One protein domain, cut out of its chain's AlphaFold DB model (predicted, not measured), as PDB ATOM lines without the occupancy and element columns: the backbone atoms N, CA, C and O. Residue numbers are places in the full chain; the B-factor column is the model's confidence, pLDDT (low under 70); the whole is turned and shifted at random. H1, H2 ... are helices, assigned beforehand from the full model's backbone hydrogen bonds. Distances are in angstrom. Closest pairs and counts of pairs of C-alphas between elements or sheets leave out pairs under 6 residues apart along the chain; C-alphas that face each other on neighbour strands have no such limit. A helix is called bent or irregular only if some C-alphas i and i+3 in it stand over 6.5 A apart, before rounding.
ATOM      1  N   SER A   2     168.641 170.799 108.698       53.53
ATOM      2  CA  SER A   2     168.780 169.666 107.758       53.53
ATOM      3  C   SER A   2     167.914 168.443 108.094       53.53
ATOM      4  O   SER A   2     167.281 167.900 107.194       53.53
ATOM      5  N   ILE A   3     167.839 168.036 109.366       53.69
ATOM      6  CA  ILE A   3     167.108 166.824 109.792       53.69
ATOM      7  C   ILE A   3     165.589 167.000 109.642       53.69
ATOM      8  O   ILE A   3     164.931 166.165 109.031       53.69
ATOM      9  N   LEU A   4     165.050 168.137 110.089       55.97
ATOM     10  CA  LEU A   4     163.646 168.527 109.891       55.97
ATOM     11  C   LEU A   4     163.211 168.487 108.433       55.97
ATOM     12  O   LEU A   4     162.189 167.904 108.092       55.97
ATOM     13  N   ASN A   5     164.015 169.106 107.571       59.06
ATOM     14  CA  ASN A   5     163.699 169.205 106.156       59.06
ATOM     15  C   ASN A   5     163.754 167.841 105.456       59.06
ATOM     16  O   ASN A   5     163.177 167.711 104.384       59.06
ATOM     17  N   LEU A   6     164.450 166.848 106.022       61.44
ATOM     18  CA  LEU A   6     164.464 165.468 105.532       61.44
ATOM     19  C   LEU A   6     163.309 164.644 106.119       61.44
ATOM     20  O   LEU A   6     162.681 163.893 105.385       61.44
ATOM     21  N   GLY A   7     162.996 164.808 107.407       60.12
ATOM     22  CA  GLY A   7     161.908 164.084 108.074       60.12
ATOM     23  C   GLY A   7     160.507 164.544 107.658       60.12
ATOM     24  O   GLY A   7     159.589 163.736 107.613       60.12
ATOM     25  N   LEU A   8     160.350 165.822 107.303       65.69
ATOM     26  CA  LEU A   8     159.087 166.404 106.828       65.69
ATOM     27  C   LEU A   8     159.027 166.540 105.301       65.69
ATOM     28  O   LEU A   8     158.131 167.195 104.764       65.69
ATOM     29  N   GLN A   9     159.973 165.939 104.575       62.84
ATOM     30  CA  GLN A   9     159.926 165.930 103.117       62.84
ATOM     31  C   GLN A   9     158.643 165.240 102.650       62.84
ATOM     32  O   GLN A   9     158.342 164.121 103.052       62.84
ATOM     33  N   SER A  10     157.879 165.935 101.805       66.69
ATOM     34  CA  SER A  10     156.586 165.469 101.283       66.69
ATOM     35  C   SER A  10     155.466 165.311 102.320       66.69
ATOM     36  O   SER A  10     154.401 164.803 101.975       66.69
ATOM     37  N   ILE A  11     155.650 165.802 103.547       70.31
ATOM     38  CA  ILE A  11     154.597 165.859 104.563       70.31
ATOM     39  C   ILE A  11     153.937 167.239 104.510       70.31
ATOM     40  O   ILE A  11     154.611 168.268 104.497       70.31
ATOM     41  N   SER A  12     152.605 167.265 104.462       74.06
ATOM     42  CA  SER A  12     151.812 168.488 104.612       74.06
ATOM     43  C   SER A  12     151.081 168.441 105.945       74.06
ATOM     44  O   SER A  12     150.387 167.469 106.230       74.06
ATOM     45  N   LEU A  13     151.232 169.487 106.752       80.38
ATOM     46  CA  LEU A  13     150.489 169.645 107.997       80.38
ATOM     47  C   LEU A  13     149.267 170.516 107.727       80.38
ATOM     48  O   LEU A  13     149.392 171.624 107.202       80.38
ATOM     49  N   MET A  14     148.094 170.002 108.075       85.19
ATOM     50  CA  MET A  14     146.841 170.736 107.969       85.19
ATOM     51  C   MET A  14     146.445 171.239 109.355       85.19
ATOM     52  O   MET A  14     146.490 170.488 110.330       85.19
ATOM     53  N   ARG A  15     146.074 172.516 109.443       91.06
ATOM     54  CA  ARG A  15     145.405 173.061 110.629       91.06
ATOM     55  C   ARG A  15     143.998 172.477 110.746       91.06
ATOM     56  O   ARG A  15     143.434 172.043 109.742       91.06
ATOM     57  N   THR A  16     143.423 172.500 111.939       91.12
ATOM     58  CA  THR A  16     141.997 172.197 112.079       91.12
ATOM     59  C   THR A  16     141.153 173.312 111.461       91.12
ATOM     60  O   THR A  16     141.632 174.426 111.216       91.12
ATOM     61  N   GLU A  17     139.901 173.000 111.147       91.88
ATOM     62  CA  GLU A  17     138.954 173.995 110.652       91.88
ATOM     63  C   GLU A  17     138.629 175.002 111.769       91.88
ATOM     64  O   GLU A  17     138.476 174.629 112.934       91.88
ATOM     65  N   MET A  18     138.607 176.288 111.422       94.19
ATOM     66  CA  MET A  18     138.168 177.372 112.304       94.19
ATOM     67  C   MET A  18     136.647 177.532 112.203       94.19
ATOM     68  O   MET A  18     135.983 176.868 111.411       94.19
ATOM     69  N   ASN A  19     136.071 178.464 112.964       93.94
ATOM     70  CA  ASN A  19     134.673 178.826 112.749       93.94
ATOM     71  C   ASN A  19     134.438 179.399 111.332       93.94
ATOM     72  O   ASN A  19     135.342 179.931 110.679       93.94
ATOM     73  N   ASN A  20     133.185 179.323 110.878       94.75
ATOM     74  CA  ASN A  20     132.784 179.704 109.521       94.75
ATOM     75  C   ASN A  20     133.173 181.142 109.138       94.75
ATOM     76  O   ASN A  20     133.494 181.403 107.978       94.75
ATOM     77  N   GLU A  21     133.130 182.085 110.079       94.00
ATOM     78  CA  GLU A  21     133.471 183.484 109.805       94.00
ATOM     79  C   GLU A  21     134.980 183.662 109.608       94.00
ATOM     80  O   GLU A  21     135.414 184.250 108.611       94.00
ATOM     81  N   SER A  22     135.793 183.071 110.480       93.31
ATOM     82  CA  SER A  22     137.250 183.070 110.362       93.31
ATOM     83  C   SER A  22     137.732 182.306 109.127       93.31
ATOM     84  O   SER A  22     138.654 182.768 108.454       93.31
ATOM     85  N   GLU A  23     137.068 181.217 108.729       94.25
ATOM     86  CA  GLU A  23     137.349 180.525 107.463       94.25
ATOM     87  C   GLU A  23     137.042 181.392 106.236       94.25
ATOM     88  O   GLU A  23     137.858 181.502 105.311       94.25
ATOM     89  N   LYS A  24     135.898 182.089 106.228       93.44
ATOM     90  CA  LYS A  24     135.557 183.038 105.155       93.44
ATOM     91  C   LYS A  24     136.583 184.163 105.059       93.44
ATOM     92  O   LYS A  24     136.938 184.556 103.945       93.44
ATOM     93  N   LEU A  25     137.068 184.684 106.186       92.62
ATOM     94  CA  LEU A  25     138.139 185.682 106.210       92.62
ATOM     95  C   LEU A  25     139.450 185.100 105.667       92.62
ATOM     96  O   LEU A  25     140.062 185.690 104.774       92.62
ATOM     97  N   MET A  26     139.837 183.915 106.137       90.06
ATOM     98  CA  MET A  26     141.078 183.242 105.765       90.06
ATOM     99  C   MET A  26     141.121 182.845 104.284       90.06
ATOM    100  O   MET A  26     142.161 182.975 103.643       90.06
ATOM    101  N   SER A  27     139.993 182.445 103.692       89.56
ATOM    102  CA  SER A  27     139.904 182.092 102.264       89.56
ATOM    103  C   SER A  27     140.260 183.251 101.318       89.56
ATOM    104  O   SER A  27     140.691 183.031 100.185       89.56
ATOM    105  N   LYS A  28     140.133 184.498 101.790       89.06
ATOM    106  CA  LYS A  28     140.496 185.718 101.048       89.06
ATOM    107  C   LYS A  28     141.985 186.066 101.203       89.06
ATOM    108  O   LYS A  28     142.505 186.929 100.485       89.06
ATOM    109  N   CYS A  29     142.688 185.401 102.120       88.12
ATOM    110  CA  CYS A  29     144.091 185.632 102.430       88.12
ATOM    111  C   CYS A  29     145.006 184.743 101.578       88.12
ATOM    112  O   CYS A  29     145.109 183.542 101.785       88.12
ATOM    113  N   GLY A  30     145.740 185.354 100.646       86.44
ATOM    114  CA  GLY A  30     146.763 184.651  99.855       86.44
ATOM    115  C   GLY A  30     148.196 184.783 100.383       86.44
ATOM    116  O   GLY A  30     149.101 184.169  99.829       86.44
ATOM    117  N   THR A  31     148.438 185.628 101.390       88.25
ATOM    118  CA  THR A  31     149.786 185.930 101.903       88.25
ATOM    119  C   THR A  31     149.757 186.184 103.406       88.25
ATOM    120  O   THR A  31     148.749 186.662 103.924       88.25
ATOM    121  N   MET A  32     150.882 185.952 104.094       85.25
ATOM    122  CA  MET A  32     151.003 186.196 105.540       85.25
ATOM    123  C   MET A  32     150.669 187.644 105.919       85.25
ATOM    124  O   MET A  32     149.891 187.888 106.830       85.25
ATOM    125  N   ASN A  33     151.151 188.615 105.139       86.81
ATOM    126  CA  ASN A  33     150.863 190.032 105.374       86.81
ATOM    127  C   ASN A  33     149.354 190.356 105.290       86.81
ATOM    128  O   ASN A  33     148.849 191.191 106.032       86.81
ATOM    129  N   LYS A  34     148.603 189.685 104.402       90.69
ATOM    130  CA  LYS A  34     147.139 189.848 104.339       90.69
ATOM    131  C   LYS A  34     146.450 189.258 105.569       90.69
ATOM    132  O   LYS A  34     145.511 189.875 106.059       90.69
ATOM    133  N   ILE A  35     146.932 188.113 106.062       90.56
ATOM    134  CA  ILE A  35     146.424 187.486 107.291       90.56
ATOM    135  C   ILE A  35     146.610 188.446 108.467       90.56
ATOM    136  O   ILE A  35     145.626 188.772 109.123       90.56
ATOM    137  N   CYS A  36     147.826 188.971 108.670       88.69
ATOM    138  CA  CYS A  36     148.117 189.910 109.758       88.69
ATOM    139  C   CYS A  36     147.193 191.137 109.721       88.69
ATOM    140  O   CYS A  36     146.514 191.423 110.701       88.69
ATOM    141  N   LYS A  37     147.055 191.787 108.558       90.25
ATOM    142  CA  LYS A  37     146.194 192.975 108.392       90.25
ATOM    143  C   LYS A  37     144.709 192.717 108.653       90.25
ATOM    144  O   LYS A  37     143.979 193.629 109.031       90.25
ATOM    145  N   ILE A  38     144.220 191.508 108.373       90.94
ATOM    146  CA  ILE A  38     142.824 191.144 108.650       90.94
ATOM    147  C   ILE A  38     142.652 190.801 110.131       90.94
ATOM    148  O   ILE A  38     141.640 191.194 110.712       90.94
ATOM    149  N   ALA A  39     143.637 190.141 110.742       90.00
ATOM    150  CA  ALA A  39     143.653 189.824 112.165       90.00
ATOM    151  C   ALA A  39     143.745 191.082 113.049       90.00
ATOM    152  O   ALA A  39     143.095 191.138 114.085       90.00
ATOM    153  N   GLU A  40     144.464 192.122 112.616       88.94
ATOM    154  CA  GLU A  40     144.479 193.440 113.282       88.94
ATOM    155  C   GLU A  40     143.078 194.056 113.381       88.94
ATOM    156  O   GLU A  40     142.742 194.700 114.370       88.94
ATOM    157  N   LYS A  41     142.240 193.838 112.362       91.31
ATOM    158  CA  LYS A  41     140.859 194.339 112.320       91.31
ATOM    159  C   LYS A  41     139.861 193.406 113.004       91.31
ATOM    160  O   LYS A  41     138.774 193.848 113.352       91.31
ATOM    161  N   ASN A  42     140.204 192.127 113.143       90.62
ATOM    162  CA  ASN A  42     139.331 191.077 113.666       90.62
ATOM    163  C   ASN A  42     140.127 190.210 114.652       90.62
ATOM    164  O   ASN A  42     140.667 189.176 114.249       90.62
ATOM    165  N   PRO A  43     140.195 190.597 115.939       86.69
ATOM    166  CA  PRO A  43     140.983 189.878 116.940       86.69
ATOM    167  C   PRO A  43     140.616 188.392 117.063       86.69
ATOM    168  O   PRO A  43     141.501 187.561 117.270       86.69
ATOM    169  N   ASN A  44     139.342 188.046 116.849       91.81
ATOM    170  CA  ASN A  44     138.852 186.664 116.879       91.81
ATOM    171  C   ASN A  44     139.576 185.764 115.869       91.81
ATOM    172  O   ASN A  44     139.908 184.633 116.201       91.81
ATOM    173  N   LEU A  45     139.930 186.288 114.686       92.12
ATOM    174  CA  LEU A  45     140.671 185.519 113.682       92.12
ATOM    175  C   LEU A  45     142.036 185.062 114.211       92.12
ATOM    176  O   LEU A  45     142.484 183.973 113.871       92.12
ATOM    177  N   ASN A  46     142.708 185.879 115.027       89.62
ATOM    178  CA  ASN A  46     143.988 185.496 115.621       89.62
ATOM    179  C   ASN A  46     143.798 184.340 116.612       89.62
ATOM    180  O   ASN A  46     144.503 183.338 116.524       89.62
ATOM    181  N   ILE A  47     142.802 184.457 117.495       91.38
ATOM    182  CA  ILE A  47     142.473 183.432 118.493       91.38
ATOM    183  C   ILE A  47     142.135 182.108 117.800       91.38
ATOM    184  O   ILE A  47     142.749 181.083 118.101       91.38
ATOM    185  N   ASP A  48     141.235 182.144 116.816       93.81
ATOM    186  CA  ASP A  48     140.820 180.966 116.053       93.81
ATOM    187  C   ASP A  48     141.993 180.344 115.289       93.81
ATOM    188  O   ASP A  48     142.149 179.123 115.261       93.81
ATOM    189  N   LEU A  49     142.859 181.173 114.697       91.81
ATOM    190  CA  LEU A  49     144.019 180.696 113.953       91.81
ATOM    191  C   LEU A  49     145.029 180.015 114.880       91.81
ATOM    192  O   LEU A  49     145.501 178.924 114.558       91.81
ATOM    193  N   VAL A  50     145.329 180.610 116.035       90.75
ATOM    194  CA  VAL A  50     146.217 180.016 117.046       90.75
ATOM    195  C   VAL A  50     145.649 178.698 117.562       90.75
ATOM    196  O   VAL A  50     146.403 177.727 117.664       90.75
ATOM    197  N   ALA A  51     144.344 178.638 117.838       94.19
ATOM    198  CA  ALA A  51     143.664 177.411 118.244       94.19
ATOM    199  C   ALA A  51     143.752 176.342 117.144       94.19
ATOM    200  O   ALA A  51     144.135 175.204 117.412       94.19
ATOM    201  N   SER A  52     143.509 176.725 115.887       94.75
ATOM    202  CA  SER A  52     143.518 175.793 114.756       94.75
ATOM    203  C   SER A  52     144.880 175.148 114.479       94.75
ATOM    204  O   SER A  52     144.978 174.056 113.910       94.75
ATOM    205  N   LEU A  53     145.955 175.833 114.876       92.75
ATOM    206  CA  LEU A  53     147.329 175.378 114.712       92.75
ATOM    207  C   LEU A  53     147.813 174.504 115.875       92.75
ATOM    208  O   LEU A  53     148.857 173.871 115.733       92.75
ATOM    209  N   GLN A  54     147.085 174.419 116.995       92.56
ATOM    210  CA  GLN A  54     147.541 173.647 118.158       92.56
ATOM    211  C   GLN A  54     147.761 172.173 117.825       92.56
ATOM    212  O   GLN A  54     148.797 171.619 118.181       92.56
ATOM    213  N   THR A  55     146.847 171.549 117.079       89.38
ATOM    214  CA  THR A  55     146.964 170.134 116.694       89.38
ATOM    215  C   THR A  55     148.251 169.838 115.913       89.38
ATOM    216  O   THR A  55     149.035 169.001 116.369       89.38
ATOM    217  N   PRO A  56     148.547 170.505 114.775       88.81
ATOM    218  CA  PRO A  56     149.799 170.257 114.065       88.81
ATOM    219  C   PRO A  56     151.040 170.687 114.861       88.81
ATOM    220  O   PRO A  56     152.077 170.040 114.732       88.81
ATOM    221  N   ILE A  57     150.959 171.727 115.702       89.12
ATOM    222  CA  ILE A  57     152.070 172.120 116.583       89.12
ATOM    223  C   ILE A  57     152.386 170.996 117.574       89.12
ATOM    224  O   ILE A  57     153.539 170.579 117.662       89.12
ATOM    225  N   ASN A  58     151.385 170.467 118.276       88.44
ATOM    226  CA  ASN A  58     151.563 169.397 119.259       88.44
ATOM    227  C   ASN A  58     152.049 168.097 118.613       88.44
ATOM    228  O   ASN A  58     152.914 167.426 119.170       88.44
ATOM    229  N   LEU A  59     151.570 167.784 117.404       85.25
ATOM    230  CA  LEU A  59     152.083 166.657 116.628       85.25
ATOM    231  C   LEU A  59     153.587 166.805 116.369       85.25
ATOM    232  O   LEU A  59     154.355 165.902 116.689       85.25
ATOM    233  N   VAL A  60     154.022 167.953 115.840       84.62
ATOM    234  CA  VAL A  60     155.448 168.204 115.587       84.62
ATOM    235  C   VAL A  60     156.245 168.169 116.889       84.62
ATOM    236  O   VAL A  60     157.317 167.574 116.909       84.62
ATOM    237  N   ARG A  61     155.722 168.742 117.978       86.19
ATOM    238  CA  ARG A  61     156.378 168.717 119.294       86.19
ATOM    239  C   ARG A  61     156.610 167.301 119.801       86.19
ATOM    240  O   ARG A  61     157.757 166.944 120.034       86.19
ATOM    241  N   SER A  62     155.571 166.469 119.823       83.69
ATOM    242  CA  SER A  62     155.680 165.077 120.282       83.69
ATOM    243  C   SER A  62     156.736 164.276 119.509       83.69
ATOM    244  O   SER A  62     157.445 163.450 120.081       83.69
ATOM    245  N   MET A  63     156.904 164.565 118.213       81.06
ATOM    246  CA  MET A  63     157.930 163.933 117.383       81.06
ATOM    247  C   MET A  63     159.351 164.335 117.786       81.06
ATOM    248  O   MET A  63     160.271 163.549 117.572       81.06
ATOM    249  N   PHE A  64     159.542 165.540 118.318       79.50
ATOM    250  CA  PHE A  64     160.828 166.023 118.818       79.50
ATOM    251  C   PHE A  64     161.109 165.606 120.250       79.50
ATOM    252  O   PHE A  64     162.256 165.300 120.552       79.50
ATOM    253  N   ASP A  65     160.082 165.545 121.092       80.62
ATOM    254  CA  ASP A  65     160.220 165.088 122.477       80.62
ATOM    255  C   ASP A  65     160.727 163.638 122.538       80.62
ATOM    256  O   ASP A  65     161.426 163.251 123.468       80.62
ATOM    257  N   CYS A  66     160.429 162.836 121.510       78.75
ATOM    258  CA  CYS A  66     160.934 161.468 121.381       78.75
ATOM    259  C   CYS A  66     162.365 161.373 120.815       78.75
ATOM    260  O   CYS A  66     162.883 160.265 120.668       78.75
ATOM    261  N   GLN A  67     162.987 162.484 120.407       77.69
ATOM    262  CA  GLN A  67     164.306 162.477 119.775       77.69
ATOM    263  C   GLN A  67     165.411 162.779 120.785       77.69
ATOM    264  O   GLN A  67     165.270 163.627 121.665       77.69
ATOM    265  N   PHE A  68     166.555 162.129 120.570       79.44
ATOM    266  CA  PHE A  68     167.772 162.314 121.350       79.44
ATOM    267  C   PHE A  68     168.961 162.528 120.415       79.44
ATOM    268  O   PHE A  68     169.024 161.958 119.320       79.44
ATOM    269  N   LEU A  69     169.917 163.338 120.850       78.12
ATOM    270  CA  LEU A  69     171.212 163.503 120.215       78.12
ATOM    271  C   LEU A  69     172.293 163.281 121.270       78.12
ATOM    272  O   LEU A  69     172.435 164.099 122.166       78.12
ATOM    273  N   LYS A  70     173.076 162.200 121.131       87.31
ATOM    274  CA  LYS A  70     174.116 161.813 122.106       87.31
ATOM    275  C   LYS A  70     173.551 161.706 123.532       87.31
ATOM    276  O   LYS A  70     174.059 162.341 124.444       87.31
ATOM    277  N   ASP A  71     172.455 160.962 123.669       86.25
ATOM    278  CA  ASP A  71     171.734 160.741 124.932       86.25
ATOM    279  C   ASP A  71     171.099 161.996 125.563       86.25
ATOM    280  O   ASP A  71     170.422 161.899 126.584       86.25
ATOM    281  N   GLU A  72     171.202 163.162 124.916       82.88
ATOM    282  CA  GLU A  72     170.489 164.370 125.326       82.88
ATOM    283  C   GLU A  72     169.176 164.537 124.547       82.88
ATOM    284  O   GLU A  72     169.182 164.486 123.310       82.88
ATOM    285  N   PRO A  73     168.039 164.769 125.226       84.56
ATOM    286  CA  PRO A  73     166.778 165.044 124.554       84.56
ATOM    287  C   PRO A  73     166.812 166.407 123.859       84.56
ATOM    288  O   PRO A  73     167.430 167.367 124.334       84.56
ATOM    289  N   PHE A  74     166.091 166.532 122.746       81.81
ATOM    290  CA  PHE A  74     165.926 167.836 122.111       81.81
ATOM    291  C   PHE A  74     165.119 168.782 123.002       81.81
ATOM    292  O   PHE A  74     164.052 168.445 123.506       81.81
ATOM    293  N   ARG A  75     165.606 170.019 123.143       85.31
ATOM    294  CA  ARG A  75     164.860 171.084 123.817       85.31
ATOM    295  C   ARG A  75     163.901 171.746 122.840       85.31
ATOM    296  O   ARG A  75     164.315 172.250 121.793       85.31
ATOM    297  N   ILE A  76     162.630 171.784 123.213       83.31
ATOM    298  CA  ILE A  76     161.581 172.475 122.470       83.31
ATOM    299  C   ILE A  76     161.245 173.773 123.192       83.31
ATOM    300  O   ILE A  76     161.029 173.791 124.399       83.31
ATOM    301  N   PHE A  77     161.159 174.862 122.434       85.94
ATOM    302  CA  PHE A  77     160.805 176.174 122.961       85.94
ATOM    303  C   PHE A  77     159.412 176.592 122.491       85.94
ATOM    304  O   PHE A  77     158.959 176.242 121.394       85.94
ATOM    305  N   ASN A  78     158.719 177.351 123.337       87.06
ATOM    306  CA  ASN A  78     157.492 178.031 122.948       87.06
ATOM    307  C   ASN A  78     157.802 179.226 122.041       87.06
ATOM    308  O   ASN A  78     158.918 179.746 122.025       87.06
ATOM    309  N   ALA A  79     156.801 179.655 121.273       86.81
ATOM    310  CA  ALA A  79     156.893 180.924 120.567       86.81
ATOM    311  C   ALA A  79     157.033 182.068 121.581       86.81
ATOM    312  O   ALA A  79     156.408 182.026 122.641       86.81
ATOM    313  N   ALA A  80     157.823 183.085 121.231       89.69
ATOM    314  CA  ALA A  80     157.986 184.266 122.066       89.69
ATOM    315  C   ALA A  80     156.631 184.949 122.303       89.69
ATOM    316  O   ALA A  80     155.861 185.203 121.371       89.69
TER     317      ALA A  80
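What this domain is: This is residues 2 to 80 of the 372 residues of an uncharacterized protein of Rhizophagus clarus (UniProt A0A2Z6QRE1). A long, bent helix, H4, runs along much of an elongated model, with H2 and H3 gathered at its H4a arm as a small head. H1 sits by itself toward the other end, joined to the head by a long unnamed stretch, and after H4b the tail runs outward and folds back on itself near Lys 70. The printed part has 79 residues with four named helices, H1, H2, H3 and H4 in that order, and no named strand; it is all helix. It is loose, with a radius of gyration of the C-alphas of 15.8 A and spans of 47 by 26 by 21 A.

How they stand to each other: Start at H1, residues 2 to 7, which touches no helix. Next find H2, residues 20 to 27, and H3, residues 32 to 41: they are close but not clearly touching, their closest C-alphas, those of Met 26 and Ile 35, being 7.0 A apart. They run opposite ways at a steep tilt of 37 degrees, only just past shallow. H4, residues 43 to 65, was assigned as one helix by its hydrogen bonds but is bent, with C-alphas 52 and 55 6.9 A apart; its arms H4a, residues 43 to 52, and H4b, residues 55 to 65, stand at a steep tilt of 48 degrees. H2 touches H4a, about perpendicular at 86 degrees; the closest C-alphas, of Ser 22 and Leu 45, are 5.4 A apart. H3 and H4a only just touch, only at the corner, with 3 pairs of C-alphas within 8 A; the closest, of Ala 39 and Leu 45, are 5.5 A apart. H4b touches no helix. Every O i to N i+4 pair is within hydrogen-bond range in H1, H2, H4a and H4b; in H3, 5 of 6 are.

Where its parts are: Find C-alpha 2 at (168.780, 169.666, 107.758), where H1 begins; H1 is 8.9 A long and H2 10.4 A. H3 is 14.7 A long, H4a 14.5 A, and H4b runs 15.3 A to C-alpha 65 at (160.220, 165.088, 122.477).

The domain as a whole: The C-alphas farthest apart, of Glu 21 and Lys 70, are 47.7 A apart. The printed part has no cut; the link from H1 to H2, 12 residues, is long, and the other two are tight. Look past H4 to residues 68 to 69, which pair antiparallel with residues 72 to 73. Residues 2 to 10 have pLDDT under 70.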